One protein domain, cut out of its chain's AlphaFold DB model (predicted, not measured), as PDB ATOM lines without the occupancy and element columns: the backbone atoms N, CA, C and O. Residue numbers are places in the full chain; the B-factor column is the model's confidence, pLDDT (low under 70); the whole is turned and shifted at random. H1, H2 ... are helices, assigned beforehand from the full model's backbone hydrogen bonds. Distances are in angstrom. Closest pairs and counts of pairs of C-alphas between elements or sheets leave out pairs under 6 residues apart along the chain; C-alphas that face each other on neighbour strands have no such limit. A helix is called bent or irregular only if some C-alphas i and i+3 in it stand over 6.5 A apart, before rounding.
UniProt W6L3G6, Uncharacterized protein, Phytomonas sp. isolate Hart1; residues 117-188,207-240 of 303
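This is residues 117 to 188 and 207 to 240 of the 303 residues of an uncharacterized protein of Phytomonas sp. isolate Hart1 (UniProt W6L3G6). One long helix, H6, makes the longest axis, and five shorter helices are gathered round its first part, while residues 229 to 240 stick out free at the far end. The hairpin of H2 and H3 lies over one part of that body, H5 runs side by side with the beginning of H6, H4 crosses H6, and the short H1 packs on it too. You will find 106 residues printed, with six named helices in the order H1 to H6 and no named strand: the class is all helix. The whole is compact, with a radius of gyration of the C-alphas of 14.7 A, yet only just elongated, spanning 55 by 28 by 20 A.

Begin at H6, residues 210 to 238, the hub, which touches four other helices. Its residues 210 to 217 touch H5, residues 175 to 187, at a shallow tilt of 10 degrees, opposite ways; the closest C-alphas are those of Gly 182 and His 210, 6.8 A apart. Its residues 217 to 224 touch H4, residues 168 to 173, about perpendicular at 84 degrees, with the C-alphas of Ile 168 and Val 220 closest at 5.9 A. Look next at H2, residues 132 to 143: its residues 135 to 139 touch H6 at a steep tilt of 67 degrees, opposite ways, closest at the C-alphas of Ile 139 and His 215, 6.5 A. H1, residues 117 to 120, touches H6, the C-alphas of Tyr 117 and Val 219 being closest at 6.1 A. One step outward, H3, residues 149 to 163, forms a helical hairpin with H2 at a steep tilt of 44 degrees; the C-alphas of Thr 133 and Leu 156 are closest, at 5.6 A. H3 and H5 only just touch, with 3 pairs of C-alphas within 8 A, and H3 and H6 are near each other. H1 and H5 are apart. In H3, H4, H5 and H6 every O i to N i+4 pair is within hydrogen-bond range, in H2 4 of 8 are, and H1 is too short for such a pair.

Find C-alpha 117 at (-9.693, -32.399, -43.657), where H1 begins. H2 is 16.8 A long and irregular: C-alphas 134 and 137 are 7.0 A apart. H3 measures 21.1 A, H4 8.9 A and H5 18.7 A. From C-alpha 210 at (-2.927, -47.618, -37.524), H6 runs 42.9 A to C-alpha 238 at (-0.664, -4.938, -41.491).

The two C-alphas farthest apart, those of Phe 188 and Gly 240, are 55.8 A apart. Without residues 229 to 240, the body spans 37 by 30 by 20 A. Residues 189 to 206 are not printed, and C-alphas 188 and 207 are 9.3 A apart across the cut. The link from H1 to H2 is long. Mean pLDDT of the printed part is 93.2; look for low confidence, under 70, at residues 187 to 188.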
ATOM      1  N   TYR A 117      -9.850 -33.672 -44.347       96.31
ATOM      2  CA  TYR A 117      -9.693 -32.399 -43.657       96.31
ATOM      3  C   TYR A 117      -9.363 -31.270 -44.634       96.31
ATOM      4  O   TYR A 117     -10.056 -30.249 -44.647       96.31
ATOM      5  N   GLU A 118      -8.393 -31.488 -45.524       94.19
ATOM      6  CA  GLU A 118      -7.990 -30.488 -46.519       94.19
ATOM      7  C   GLU A 118      -9.100 -30.197 -47.541       94.19
ATOM      8  O   GLU A 118      -9.348 -29.032 -47.859       94.19
ATOM      9  N   GLU A 119      -9.802 -31.229 -48.014       94.50
ATOM     10  CA  GLU A 119     -10.857 -31.115 -49.023       94.50
ATOM     11  C   GLU A 119     -12.074 -30.349 -48.494       94.50
ATOM     12  O   GLU A 119     -12.702 -29.583 -49.227       94.50
ATOM     13  N   VAL A 120     -12.416 -30.555 -47.220       95.31
ATOM     14  CA  VAL A 120     -13.555 -29.885 -46.582       95.31
ATOM     15  C   VAL A 120     -13.183 -28.469 -46.150       95.31
ATOM     16  O   VAL A 120     -14.015 -27.564 -46.231       95.31
ATOM     17  N   GLY A 121     -11.942 -28.252 -45.704       92.50
ATOM     18  CA  GLY A 121     -11.461 -26.937 -45.289       92.50
ATOM     19  C   GLY A 121     -12.206 -26.384 -44.071       92.50
ATOM     20  O   GLY A 121     -12.487 -25.183 -44.007       92.50
ATOM     21  N   GLN A 122     -12.555 -27.249 -43.113       94.50
ATOM     22  CA  GLN A 122     -13.266 -26.848 -41.899       94.50
ATOM     23  C   GLN A 122     -12.451 -25.817 -41.096       94.50
ATOM     24  O   GLN A 122     -11.229 -25.894 -40.988       94.50
ATOM     25  N   ASN A 123     -13.121 -24.827 -40.500       93.81
ATOM     26  CA  ASN A 123     -12.471 -23.910 -39.564       93.81
ATOM     27  C   ASN A 123     -12.353 -24.570 -38.184       93.81
ATOM     28  O   ASN A 123     -13.368 -24.771 -37.523       93.81
ATOM     29  N   TYR A 124     -11.129 -24.889 -37.756       92.75
ATOM     30  CA  TYR A 124     -10.902 -25.665 -36.534       92.75
ATOM     31  C   TYR A 124     -10.913 -24.816 -35.256       92.75
ATOM     32  O   TYR A 124     -11.088 -25.358 -34.176       92.75
ATOM     33  N   GLU A 125     -10.704 -23.497 -35.340       92.62
ATOM     34  CA  GLU A 125     -10.578 -22.592 -34.170       92.62
ATOM     35  C   GLU A 125      -9.598 -23.068 -33.067       92.62
ATOM     36  O   GLU A 125      -9.570 -22.513 -31.972       92.62
ATOM     37  N   THR A 126      -8.737 -24.046 -33.361       94.44
ATOM     38  CA  THR A 126      -7.758 -24.633 -32.441       94.44
ATOM     39  C   THR A 126      -6.347 -24.121 -32.746       94.44
ATOM     40  O   THR A 126      -5.797 -24.438 -33.808       94.44
ATOM     41  N   PRO A 127      -5.716 -23.364 -31.833       95.94
ATOM     42  CA  PRO A 127      -4.309 -22.997 -31.946       95.94
ATOM     43  C   PRO A 127      -3.382 -24.219 -31.914       95.94
ATOM     44  O   PRO A 127      -3.639 -25.182 -31.197       95.94
ATOM     45  N   SER A 128      -2.245 -24.158 -32.613       95.62
ATOM     46  CA  SER A 128      -1.320 -25.302 -32.716       95.62
ATOM     47  C   SER A 128      -0.661 -25.709 -31.388       95.62
ATOM     48  O   SER A 128      -0.192 -26.832 -31.253       95.62
ATOM     49  N   HIS A 129      -0.627 -24.827 -30.384       95.44
ATOM     50  CA  HIS A 129      -0.058 -25.130 -29.063       95.44
ATOM     51  C   HIS A 129      -1.023 -25.900 -28.142       95.44
ATOM     52  O   HIS A 129      -0.660 -26.238 -27.017       95.44
ATOM     53  N   PHE A 130      -2.263 -26.143 -28.579       97.00
ATOM     54  CA  PHE A 130      -3.241 -26.884 -27.787       97.00
ATOM     55  C   PHE A 130      -2.878 -28.371 -27.696       97.00
ATOM     56  O   PHE A 130      -2.188 -28.898 -28.578       97.00
ATOM     57  N   PRO A 131      -3.336 -29.065 -26.636       96.12
ATOM     58  CA  PRO A 131      -3.082 -30.486 -26.496       96.12
ATOM     59  C   PRO A 131      -3.840 -31.282 -27.560       96.12
ATOM     60  O   PRO A 131      -4.952 -30.930 -27.958       96.12
ATOM     61  N   LEU A 132      -3.240 -32.396 -27.975       94.38
ATOM     62  CA  LEU A 132      -3.762 -33.298 -28.999       94.38
ATOM     63  C   LEU A 132      -5.220 -33.729 -28.761       94.38
ATOM     64  O   LEU A 132      -5.981 -33.832 -29.711       94.38
ATOM     65  N   THR A 133      -5.670 -33.887 -27.514       94.56
ATOM     66  CA  THR A 133      -7.066 -34.250 -27.184       94.56
ATOM     67  C   THR A 133      -8.126 -33.358 -27.841       94.56
ATOM     68  O   THR A 133      -9.248 -33.809 -28.069       94.56
ATOM     69  N   TYR A 134      -7.794 -32.103 -28.169       94.56
ATOM     70  CA  TYR A 134      -8.722 -31.179 -28.823       94.56
ATOM     71  C   TYR A 134      -9.095 -31.607 -30.242       94.56
ATOM     72  O   TYR A 134     -10.159 -31.215 -30.705       94.56
ATOM     73  N   ILE A 135      -8.305 -32.444 -30.921       95.50
ATOM     74  CA  ILE A 135      -8.623 -32.860 -32.295       95.50
ATOM     75  C   ILE A 135      -9.671 -33.978 -32.368       95.50
ATOM     76  O   ILE A 135     -10.212 -34.247 -33.439       95.50
ATOM     77  N   GLY A 136      -9.985 -34.627 -31.241       94.25
ATOM     78  CA  GLY A 136     -10.812 -35.837 -31.223       94.25
ATOM     79  C   GLY A 136     -12.205 -35.652 -31.822       94.25
ATOM     80  O   GLY A 136     -12.710 -36.538 -32.509       94.25
ATOM     81  N   HIS A 137     -12.805 -34.475 -31.643       94.50
ATOM     82  CA  HIS A 137     -14.114 -34.178 -32.214       94.50
ATOM     83  C   HIS A 137     -14.095 -34.081 -33.747       94.50
ATOM     84  O   HIS A 137     -15.064 -34.501 -34.375       94.50
ATOM     85  N   PHE A 138     -13.002 -33.604 -34.357       95.81
ATOM     86  CA  PHE A 138     -12.845 -33.570 -35.817       95.81
ATOM     87  C   PHE A 138     -12.681 -34.978 -36.389       95.81
ATOM     88  O   PHE A 138     -13.325 -35.324 -37.375       95.81
ATOM     89  N   ILE A 139     -11.896 -35.825 -35.718       96.00
ATOM     90  CA  ILE A 139     -11.728 -37.229 -36.116       96.00
ATOM     91  C   ILE A 139     -13.065 -37.976 -36.029       96.00
ATOM     92  O   ILE A 139     -13.434 -38.719 -36.942       96.00
ATOM     93  N   HIS A 140     -13.835 -37.741 -34.963       96.00
ATOM     94  CA  HIS A 140     -15.124 -38.396 -34.740       96.00
ATOM     95  C   HIS A 140     -16.155 -38.118 -35.849       96.00
ATOM     96  O   HIS A 140     -16.996 -38.972 -36.120       96.00
ATOM     97  N   GLN A 141     -16.104 -36.964 -36.527       94.62
ATOM     98  CA  GLN A 141     -17.048 -36.650 -37.611       94.62
ATOM     99  C   GLN A 141     -16.976 -37.655 -38.769       94.62
ATOM    100  O   GLN A 141     -18.012 -38.018 -39.326       94.62
ATOM    101  N   TYR A 142     -15.777 -38.150 -39.084       94.44
ATOM    102  CA  TYR A 142     -15.556 -39.115 -40.165       94.44
ATOM    103  C   TYR A 142     -15.531 -40.566 -39.673       94.44
ATOM    104  O   TYR A 142     -15.824 -41.487 -40.430       94.44
ATOM    105  N   THR A 143     -15.231 -40.775 -38.390       93.88
ATOM    106  CA  THR A 143     -14.974 -42.108 -37.817       93.88
ATOM    107  C   THR A 143     -16.005 -42.548 -36.776       93.88
ATOM    108  O   THR A 143     -15.869 -43.624 -36.202       93.88
ATOM    109  N   GLY A 144     -17.080 -41.784 -36.554       91.06
ATOM    110  CA  GLY A 144     -18.062 -42.044 -35.490       91.06
ATOM    111  C   GLY A 144     -18.848 -43.356 -35.614       91.06
ATOM    112  O   GLY A 144     -19.482 -43.785 -34.655       91.06
ATOM    113  N   LYS A 145     -18.808 -44.021 -36.778       89.06
ATOM    114  CA  LYS A 145     -19.324 -45.393 -36.941       89.06
ATOM    115  C   LYS A 145     -18.371 -46.463 -36.396       89.06
ATOM    116  O   LYS A 145     -18.830 -47.562 -36.112       89.06
ATOM    117  N   VAL A 146     -17.082 -46.141 -36.290       89.62
ATOM    118  CA  VAL A 146     -15.991 -47.050 -35.913       89.62
ATOM    119  C   VAL A 146     -15.618 -46.853 -34.443       89.62
ATOM    120  O   VAL A 146     -15.613 -47.806 -33.667       89.62
ATOM    121  N   TRP A 147     -15.349 -45.610 -34.028       90.69
ATOM    122  CA  TRP A 147     -14.930 -45.296 -32.661       90.69
ATOM    123  C   TRP A 147     -15.842 -44.262 -32.011       90.69
ATOM    124  O   TRP A 147     -16.216 -43.257 -32.616       90.69
ATOM    125  N   SER A 148     -16.157 -44.483 -30.735       93.00
ATOM    126  CA  SER A 148     -16.874 -43.504 -29.921       93.00
ATOM    127  C   SER A 148     -15.966 -42.334 -29.538       93.00
ATOM    128  O   SER A 148     -14.742 -42.461 -29.475       93.00
ATOM    129  N   HIS A 149     -16.567 -41.195 -29.195       93.44
ATOM    130  CA  HIS A 149     -15.821 -40.016 -28.753       93.44
ATOM    131  C   HIS A 149     -14.912 -40.291 -27.535       93.44
ATOM    132  O   HIS A 149     -13.797 -39.777 -27.462       93.44
ATOM    133  N   ASN A 150     -15.362 -41.120 -26.586       92.81
ATOM    134  CA  ASN A 150     -14.553 -41.497 -25.420       92.81
ATOM    135  C   ASN A 150     -13.352 -42.350 -25.832       92.81
ATOM    136  O   ASN A 150     -12.246 -42.110 -25.365       92.81
ATOM    137  N   ARG A 151     -13.550 -43.283 -26.771       91.25
ATOM    138  CA  ARG A 151     -12.472 -44.145 -27.254       91.25
ATOM    139  C   ARG A 151     -11.410 -43.367 -28.028       91.25
ATOM    140  O   ARG A 151     -10.222 -43.597 -27.849       91.25
ATOM    141  N   ILE A 152     -11.839 -42.405 -28.843       93.94
ATOM    142  CA  ILE A 152     -10.939 -41.475 -29.537       93.94
ATOM    143  C   ILE A 152     -10.113 -40.681 -28.525       93.94
ATOM    144  O   ILE A 152      -8.907 -40.531 -28.694       93.94
ATOM    145  N   ARG A 153     -10.747 -40.191 -27.456       94.50
ATOM    146  CA  ARG A 153     -10.047 -39.467 -26.394       94.50
ATOM    147  C   ARG A 153      -8.988 -40.337 -25.715       94.50
ATOM    148  O   ARG A 153      -7.861 -39.876 -25.584       94.50
ATOM    149  N   GLU A 154      -9.331 -41.575 -25.357       92.38
ATOM    150  CA  GLU A 154      -8.382 -42.546 -24.792       92.38
ATOM    151  C   GLU A 154      -7.177 -42.757 -25.719       92.38
ATOM    152  O   GLU A 154      -6.042 -42.680 -25.264       92.38
ATOM    153  N   TYR A 155      -7.393 -42.946 -27.028       93.00
ATOM    154  CA  TYR A 155      -6.290 -43.100 -27.987       93.00
ATOM    155  C   TYR A 155      -5.378 -41.872 -28.045       93.00
ATOM    156  O   TYR A 155      -4.158 -42.018 -28.070       93.00
ATOM    157  N   LEU A 156      -5.943 -40.663 -28.044       95.19
ATOM    158  CA  LEU A 156      -5.140 -39.436 -28.044       95.19
ATOM    159  C   LEU A 156      -4.354 -39.280 -26.737       95.19
ATOM    160  O   LEU A 156      -3.207 -38.847 -26.780       95.19
ATOM    161  N   GLU A 157      -4.936 -39.652 -25.596       94.31
ATOM    162  CA  GLU A 157      -4.254 -39.630 -24.298       94.31
ATOM    163  C   GLU A 157      -3.091 -40.638 -24.262       94.31
ATOM    164  O   GLU A 157      -1.992 -40.267 -23.853       94.31
ATOM    165  N   VAL A 158      -3.279 -41.856 -24.792       92.44
ATOM    166  CA  VAL A 158      -2.215 -42.874 -24.927       92.44
ATOM    167  C   VAL A 158      -1.065 -42.366 -25.793       92.44
ATOM    168  O   VAL A 158       0.099 -42.457 -25.392       92.44
ATOM    169  N   ILE A 159      -1.374 -41.761 -26.948       92.75
ATOM    170  CA  ILE A 159      -0.360 -41.148 -27.814       92.75
ATOM    171  C   ILE A 159       0.429 -40.101 -27.020       92.75
ATOM    172  O   ILE A 159       1.659 -40.140 -27.004       92.75
ATOM    173  N   GLN A 160      -0.253 -39.195 -26.315       92.94
ATOM    174  CA  GLN A 160       0.394 -38.131 -25.543       92.94
ATOM    175  C   GLN A 160       1.302 -38.660 -24.427       92.94
ATOM    176  O   GLN A 160       2.360 -38.075 -24.172       92.94
ATOM    177  N   THR A 161       0.900 -39.735 -23.743       90.94
ATOM    178  CA  THR A 161       1.676 -40.311 -22.638       90.94
ATOM    179  C   THR A 161       2.880 -41.101 -23.131       90.94
ATOM    180  O   THR A 161       3.973 -40.921 -22.595       90.94
ATOM    181  N   GLU A 162       2.709 -41.935 -24.158       90.00
ATOM    182  CA  GLU A 162       3.760 -42.850 -24.612       90.00
ATOM    183  C   GLU A 162       4.775 -42.179 -25.542       90.00
ATOM    184  O   GLU A 162       5.981 -42.364 -25.377       90.00
ATOM    185  N   THR A 163       4.315 -41.350 -26.485       89.25
ATOM    186  CA  THR A 163       5.206 -40.664 -27.443       89.25
ATOM    187  C   THR A 163       5.798 -39.371 -26.889       89.25
ATOM    188  O   THR A 163       6.749 -38.833 -27.451       89.25
ATOM    189  N   LYS A 164       5.238 -38.847 -25.787       92.06
ATOM    190  CA  LYS A 164       5.520 -37.508 -25.234       92.06
ATOM    191  C   LYS A 164       5.190 -36.347 -26.188       92.06
ATOM    192  O   LYS A 164       5.505 -35.203 -25.859       92.06
ATOM    193  N   LEU A 165       4.512 -36.605 -27.307       93.19
ATOM    194  CA  LEU A 165       4.006 -35.585 -28.223       93.19
ATOM    195  C   LEU A 165       2.697 -35.023 -27.661       93.19
ATOM    196  O   LEU A 165       1.623 -35.605 -27.815       93.19
ATOM    197  N   ARG A 166       2.787 -33.915 -26.922       93.62
ATOM    198  CA  ARG A 166       1.646 -33.389 -26.158       93.62
ATOM    199  C   ARG A 166       0.781 -32.450 -26.982       93.62
ATOM    200  O   ARG A 166      -0.448 -32.514 -26.873       93.62
ATOM    201  N   THR A 167       1.407 -31.577 -27.768       96.19
ATOM    202  CA  THR A 167       0.703 -30.549 -28.537       96.19
ATOM    203  C   THR A 167       0.512 -30.944 -29.997       96.19
ATOM    204  O   THR A 167       1.217 -31.797 -30.534       96.19
ATOM    205  N   ILE A 168      -0.452 -30.295 -30.653       96.62
ATOM    206  CA  ILE A 168      -0.696 -30.443 -32.095       96.62
ATOM    207  C   ILE A 168       0.569 -30.069 -32.886       96.62
ATOM    208  O   ILE A 168       0.948 -30.765 -33.824       96.62
ATOM    209  N   GLN A 169       1.257 -28.998 -32.482       96.31
ATOM    210  CA  GLN A 169       2.495 -28.555 -33.117       96.31
ATOM    211  C   GLN A 169       3.628 -29.582 -32.977       96.31
ATOM    212  O   GLN A 169       4.349 -29.799 -33.951       96.31
ATOM    213  N   ASP A 170       3.766 -30.221 -31.809       94.81
ATOM    214  CA  ASP A 170       4.789 -31.253 -31.589       94.81
ATOM    215  C   ASP A 170       4.566 -32.429 -32.538       94.81
ATOM    216  O   ASP A 170       5.492 -32.857 -33.221       94.81
ATOM    217  N   VAL A 171       3.319 -32.906 -32.645       95.38
ATOM    218  CA  VAL A 171       2.965 -33.998 -33.563       95.38
ATOM    219  C   VAL A 171       3.273 -33.621 -35.011       95.38
ATOM    220  O   VAL A 171       3.847 -34.428 -35.731       95.38
ATOM    221  N   ALA A 172       2.964 -32.391 -35.434       95.56
ATOM    222  CA  ALA A 172       3.242 -31.933 -36.796       95.56
ATOM    223  C   ALA A 172       4.744 -31.901 -37.130       95.56
ATOM    224  O   ALA A 172       5.131 -32.155 -38.269       95.56
ATOM    225  N   GLN A 173       5.591 -31.557 -36.158       95.12
ATOM    226  CA  GLN A 173       7.045 -31.481 -36.340       95.12
ATOM    227  C   GLN A 173       7.721 -32.852 -36.237       95.12
ATOM    228  O   GLN A 173       8.727 -33.093 -36.903       95.12
ATOM    229  N   HIS A 174       7.145 -33.747 -35.437       95.25
ATOM    230  CA  HIS A 174       7.688 -35.058 -35.096       95.25
ATOM    231  C   HIS A 174       6.819 -36.210 -35.630       95.25
ATOM    232  O   HIS A 174       6.712 -37.265 -35.006       95.25
ATOM    233  N   LEU A 175       6.217 -36.038 -36.814       94.38
ATOM    234  CA  LEU A 175       5.430 -37.089 -37.478       94.38
ATOM    235  C   LEU A 175       6.184 -38.425 -37.630       94.38
ATOM    236  O   LEU A 175       5.580 -39.464 -37.360       94.38
ATOM    237  N   PRO A 176       7.485 -38.459 -37.996       94.75
ATOM    238  CA  PRO A 176       8.223 -39.722 -38.070       94.75
ATOM    239  C   PRO A 176       8.291 -40.462 -36.725       94.75
ATOM    240  O   PRO A 176       8.246 -41.692 -36.687       94.75
ATOM    241  N   ASP A 177       8.354 -39.730 -35.612       93.44
ATOM    242  CA  ASP A 177       8.411 -40.316 -34.270       93.44
ATOM    243  C   ASP A 177       7.063 -40.958 -33.894       93.44
ATOM    244  O   ASP A 177       7.032 -42.052 -33.328       93.44
ATOM    245  N   LEU A 178       5.942 -40.335 -34.288       93.44
ATOM    246  CA  LEU A 178       4.600 -40.913 -34.141       93.44
ATOM    247  C   LEU A 178       4.460 -42.215 -34.944       93.44
ATOM    248  O   LEU A 178       3.969 -43.218 -34.426       93.44
ATOM    249  N   TRP A 179       4.918 -42.205 -36.197       93.69
ATOM    250  CA  TRP A 179       4.834 -43.357 -37.092       93.69
ATOM    251  C   TRP A 179       5.677 -44.536 -36.609       93.69
ATOM    252  O   TRP A 179       5.176 -45.656 -36.502       93.69
ATOM    253  N   THR A 180       6.931 -44.280 -36.234       91.94
ATOM    254  CA  THR A 180       7.826 -45.322 -35.714       91.94
ATOM    255  C   THR A 180       7.333 -45.908 -34.390       91.94
ATOM    256  O   THR A 180       7.499 -47.105 -34.154       91.94
ATOM    257  N   TRP A 181       6.705 -45.108 -33.522       92.31
ATOM    258  CA  TRP A 181       6.040 -45.622 -32.322       92.31
ATOM    259  C   TRP A 181       4.823 -46.494 -32.666       92.31
ATOM    260  O   TRP A 181       4.697 -47.591 -32.120       92.31
ATOM    261  N   GLY A 182       3.980 -46.069 -33.611       89.38
ATOM    262  CA  GLY A 182       2.818 -46.842 -34.059       89.38
ATOM    263  C   GLY A 182       3.194 -48.208 -34.642       89.38
ATOM    264  O   GLY A 182       2.580 -49.221 -34.308       89.38
ATOM    265  N   GLU A 183       4.253 -48.267 -35.452       88.12
ATOM    266  CA  GLU A 183       4.796 -49.528 -35.976       88.12
ATOM    267  C   GLU A 183       5.336 -50.441 -34.864       88.12
ATOM    268  O   GLU A 183       5.158 -51.660 -34.910       88.12
ATOM    269  N   ARG A 184       5.970 -49.872 -33.830       86.75
ATOM    270  CA  ARG A 184       6.433 -50.642 -32.665       86.75
ATOM    271  C   ARG A 184       5.272 -51.219 -31.861       86.75
ATOM    272  O   ARG A 184       5.380 -52.371 -31.449       86.75
ATOM    273  N   GLN A 185       4.182 -50.467 -31.675       81.25
ATOM    274  CA  GLN A 185       2.967 -50.987 -31.037       81.25
ATOM    275  C   GLN A 185       2.354 -52.134 -31.851       81.25
ATOM    276  O   GLN A 185       2.027 -53.170 -31.281       81.25
ATOM    277  N   ALA A 186       2.261 -51.996 -33.179       74.19
ATOM    278  CA  ALA A 186       1.700 -53.033 -34.048       74.19
ATOM    279  C   ALA A 186       2.517 -54.342 -34.043       74.19
ATOM    280  O   ALA A 186       1.958 -55.429 -34.171       74.19
ATOM    281  N   ASN A 187       3.838 -54.247 -33.863       65.88
ATOM    282  CA  ASN A 187       4.727 -55.407 -33.748       65.88
ATOM    283  C   ASN A 187       4.709 -56.056 -32.352       65.88
ATOM    284  O   ASN A 187       5.242 -57.155 -32.177       65.88
ATOM    285  N   PHE A 188       4.111 -55.402 -31.355       62.97
ATOM    286  CA  PHE A 188       4.012 -55.906 -29.991       62.97
ATOM    287  C   PHE A 188       2.822 -56.875 -29.873       62.97
ATOM    288  O   PHE A 188       1.749 -56.540 -29.392       62.97
ATOM    289  N   MET A 207      -4.129 -50.527 -27.432       80.75
ATOM    290  CA  MET A 207      -3.470 -50.442 -28.733       80.75
ATOM    291  C   MET A 207      -4.185 -49.411 -29.611       80.75
ATOM    292  O   MET A 207      -5.413 -49.455 -29.760       80.75
ATOM    293  N   VAL A 208      -3.421 -48.487 -30.194       87.06
ATOM    294  CA  VAL A 208      -3.965 -47.468 -31.097       87.06
ATOM    295  C   VAL A 208      -4.005 -48.015 -32.530       87.06
ATOM    296  O   VAL A 208      -2.969 -48.438 -33.045       87.06
ATOM    297  N   PRO A 209      -5.168 -48.008 -33.210       88.31
ATOM    298  CA  PRO A 209      -5.262 -48.478 -34.591       88.31
ATOM    299  C   PRO A 209      -4.390 -47.653 -35.546       88.31
ATOM    300  O   PRO A 209      -4.360 -46.426 -35.468       88.31
ATOM    301  N   HIS A 210      -3.746 -48.304 -36.516       87.75
ATOM    302  CA  HIS A 210      -2.927 -47.618 -37.524       87.75
ATOM    303  C   HIS A 210      -3.735 -46.585 -38.331       87.75
ATOM    304  O   HIS A 210      -3.262 -45.482 -38.597       87.75
ATOM    305  N   SER A 211      -4.987 -46.910 -38.662       90.44
ATOM    306  CA  SER A 211      -5.925 -46.003 -39.328       90.44
ATOM    307  C   SER A 211      -6.182 -44.721 -38.527       90.44
ATOM    308  O   SER A 211      -6.279 -43.634 -39.094       90.44
ATOM    309  N   PHE A 212      -6.210 -44.819 -37.196       93.31
ATOM    310  CA  PHE A 212      -6.351 -43.663 -36.318       93.31
ATOM    311  C   PHE A 212      -5.138 -42.727 -36.403       93.31
ATOM    312  O   PHE A 212      -5.314 -41.510 -36.449       93.31
ATOM    313  N   LEU A 213      -3.919 -43.270 -36.496       94.12
ATOM    314  CA  LEU A 213      -2.701 -42.465 -36.656       94.12
ATOM    315  C   LEU A 213      -2.698 -41.675 -37.970       94.12
ATOM    316  O   LEU A 213      -2.326 -40.503 -37.960       94.12
ATOM    317  N   GLN A 214      -3.210 -42.260 -39.059       94.69
ATOM    318  CA  GLN A 214      -3.402 -41.548 -40.330       94.69
ATOM    319  C   GLN A 214      -4.363 -40.364 -40.159       94.69
ATOM    320  O   GLN A 214      -4.083 -39.258 -40.614       94.69
ATOM    321  N   HIS A 215      -5.480 -40.554 -39.448       96.50
ATOM    322  CA  HIS A 215      -6.389 -39.447 -39.143       96.50
ATOM    323  C   HIS A 215      -5.722 -38.361 -38.291       96.50
ATOM    324  O   HIS A 215      -5.941 -37.181 -38.559       96.50
ATOM    325  N   VAL A 216      -4.919 -38.733 -37.288       96.38
ATOM    326  CA  VAL A 216      -4.175 -37.770 -36.463       96.38
ATOM    327  C   VAL A 216      -3.218 -36.950 -37.325       96.38
ATOM    328  O   VAL A 216      -3.256 -35.725 -37.244       96.38
ATOM    329  N   GLU A 217      -2.419 -37.595 -38.177       96.38
ATOM    330  CA  GLU A 217      -1.502 -36.909 -39.093       96.38
ATOM    331  C   GLU A 217      -2.237 -35.885 -39.963       96.38
ATOM    332  O   GLU A 217      -1.865 -34.708 -39.980       96.38
ATOM    333  N   LEU A 218      -3.302 -36.311 -40.650       97.19
ATOM    334  CA  LEU A 218      -4.009 -35.461 -41.604       97.19
ATOM    335  C   LEU A 218      -4.665 -34.247 -40.921       97.19
ATOM    336  O   LEU A 218      -4.536 -33.124 -41.414       97.19
ATOM    337  N   VAL A 219      -5.315 -34.438 -39.762       97.06
ATOM    338  CA  VAL A 219      -5.924 -33.325 -39.003       97.06
ATOM    339  C   VAL A 219      -4.868 -32.352 -38.515       97.06
ATOM    340  O   VAL A 219      -5.029 -31.138 -38.632       97.06
ATOM    341  N   VAL A 220      -3.793 -32.874 -37.925       96.94
ATOM    342  CA  VAL A 220      -2.739 -32.054 -37.335       96.94
ATOM    343  C   VAL A 220      -2.062 -31.208 -38.412       96.94
ATOM    344  O   VAL A 220      -1.890 -30.001 -38.223       96.94
ATOM    345  N   ALA A 221      -1.741 -31.812 -39.559       96.44
ATOM    346  CA  ALA A 221      -1.162 -31.106 -40.694       96.44
ATOM    347  C   ALA A 221      -2.068 -29.959 -41.173       96.44
ATOM    348  O   ALA A 221      -1.590 -28.836 -41.373       96.44
ATOM    349  N   ASP A 222      -3.375 -30.203 -41.303       97.44
ATOM    350  CA  ASP A 222      -4.319 -29.189 -41.776       97.44
ATOM    351  C   ASP A 222      -4.561 -28.070 -40.745       97.44
ATOM    352  O   ASP A 222      -4.564 -26.890 -41.106       97.44
ATOM    353  N   ILE A 223      -4.645 -28.388 -39.445       97.56
ATOM    354  CA  ILE A 223      -4.746 -27.378 -38.373       97.56
ATOM    355  C   ILE A 223      -3.533 -26.443 -38.392       97.56
ATOM    356  O   ILE A 223      -3.687 -25.216 -38.367       97.56
ATOM    357  N   VAL A 224      -2.318 -26.995 -38.461       97.19
ATOM    358  CA  VAL A 224      -1.090 -26.188 -38.489       97.19
ATOM    359  C   VAL A 224      -1.050 -25.315 -39.744       97.19
ATOM    360  O   VAL A 224      -0.800 -24.110 -39.647       97.19
ATOM    361  N   LYS A 225      -1.379 -25.878 -40.912       97.00
ATOM    362  CA  LYS A 225      -1.463 -25.150 -42.188       97.00
ATOM    363  C   LYS A 225      -2.505 -24.029 -42.139       97.00
ATOM    364  O   LYS A 225      -2.253 -22.921 -42.621       97.00
ATOM    365  N   GLN A 226      -3.668 -24.269 -41.535       97.19
ATOM    366  CA  GLN A 226      -4.710 -23.261 -41.353       97.19
ATOM    367  C   GLN A 226      -4.244 -22.121 -40.438       97.19
ATOM    368  O   GLN A 226      -4.465 -20.953 -40.764       97.19
ATOM    369  N   ASN A 227      -3.572 -22.430 -39.328       97.31
ATOM    370  CA  ASN A 227      -3.049 -21.418 -38.411       97.31
ATOM    371  C   ASN A 227      -1.956 -20.562 -39.067       97.31
ATOM    372  O   ASN A 227      -1.990 -19.339 -38.946       97.31
ATOM    373  N   GLN A 228      -1.068 -21.169 -39.860       97.12
ATOM    374  CA  GLN A 228      -0.086 -20.433 -40.665       97.12
ATOM    375  C   GLN A 228      -0.758 -19.489 -41.672       97.12
ATOM    376  O   GLN A 228      -0.363 -18.331 -41.800       97.12
ATOM    377  N   ARG A 229      -1.819 -19.940 -42.358       96.31
ATOM    378  CA  ARG A 229      -2.602 -19.088 -43.275       96.31
ATOM    379  C   ARG A 229      -3.261 -17.912 -42.546       96.31
ATOM    380  O   ARG A 229      -3.305 -16.814 -43.102       96.31
ATOM    381  N   LYS A 230      -3.772 -18.122 -41.326       96.00
ATOM    382  CA  LYS A 230      -4.366 -17.062 -40.490       96.00
ATOM    383  C   LYS A 230      -3.317 -16.029 -40.078       96.00
ATOM    384  O   LYS A 230      -3.525 -14.846 -40.330       96.00
ATOM    385  N   GLN A 231      -2.173 -16.475 -39.566       96.94
ATOM    386  CA  GLN A 231      -1.068 -15.589 -39.203       96.94
ATOM    387  C   GLN A 231      -0.576 -14.782 -40.414       96.94
ATOM    388  O   GLN A 231      -0.495 -13.557 -40.363       96.94
ATOM    389  N   TYR A 232      -0.344 -15.446 -41.548       97.25
ATOM    390  CA  TYR A 232       0.076 -14.776 -42.777       97.25
ATOM    391  C   TYR A 232      -0.949 -13.738 -43.254       97.25
ATOM    392  O   TYR A 232      -0.590 -12.664 -43.737       97.25
ATOM    393  N   ARG A 233      -2.248 -14.022 -43.105       96.31
ATOM    394  CA  ARG A 233      -3.315 -13.072 -43.442       96.31
ATOM    395  C   ARG A 233      -3.261 -11.821 -42.565       96.31
ATOM    396  O   ARG A 233      -3.477 -10.729 -43.090       96.31
ATOM    397  N   GLU A 234      -2.997 -11.969 -41.272       96.25
ATOM    398  CA  GLU A 234      -2.858 -10.847 -40.335       96.25
ATOM    399  C   GLU A 234      -1.627  -9.996 -40.665       96.25
ATOM    400  O   GLU A 234      -1.734  -8.776 -40.799       96.25
ATOM    401  N   GLU A 235      -0.482 -10.634 -40.915       97.50
ATOM    402  CA  GLU A 235       0.744  -9.959 -41.355       97.50
ATOM    403  C   GLU A 235       0.525  -9.188 -42.669       97.50
ATOM    404  O   GLU A 235       0.943  -8.036 -42.812       97.50
ATOM    405  N   GLN A 236      -0.207  -9.780 -43.619       96.69
ATOM    406  CA  GLN A 236      -0.581  -9.121 -44.872       96.69
ATOM    407  C   GLN A 236      -1.554  -7.952 -44.681       96.69
ATOM    408  O   GLN A 236      -1.484  -6.965 -45.413       96.69
ATOM    409  N   HIS A 237      -2.462  -8.033 -43.709       96.38
ATOM    410  CA  HIS A 237      -3.349  -6.918 -43.388       96.38
ATOM    411  C   HIS A 237      -2.543  -5.717 -42.883       96.38
ATOM    412  O   HIS A 237      -2.747  -4.592 -43.343       96.38
ATOM    413  N   MET A 238      -1.565  -5.969 -42.010       94.38
ATOM    414  CA  MET A 238      -0.664  -4.938 -41.491       94.38
ATOM    415  C   MET A 238       0.250  -4.340 -42.569       94.38
ATOM    416  O   MET A 238       0.629  -3.175 -42.461       94.38
ATOM    417  N   SER A 239       0.557  -5.090 -43.634       94.81
ATOM    418  CA  SER A 239       1.291  -4.583 -44.802       94.81
ATOM    419  C   SER A 239       0.414  -3.864 -45.841       94.81
ATOM    420  O   SER A 239       0.920  -3.426 -46.873       94.81
ATOM    421  N   GLY A 240      -0.885  -3.684 -45.566       93.88
ATOM    422  CA  GLY A 240      -1.809  -2.909 -46.400       93.88
ATOM    423  C   GLY A 240      -2.616  -3.730 -47.409       93.88
ATOM    424  O   GLY A 240      -3.322  -3.156 -48.238       93.88
TER     425      GLY A 240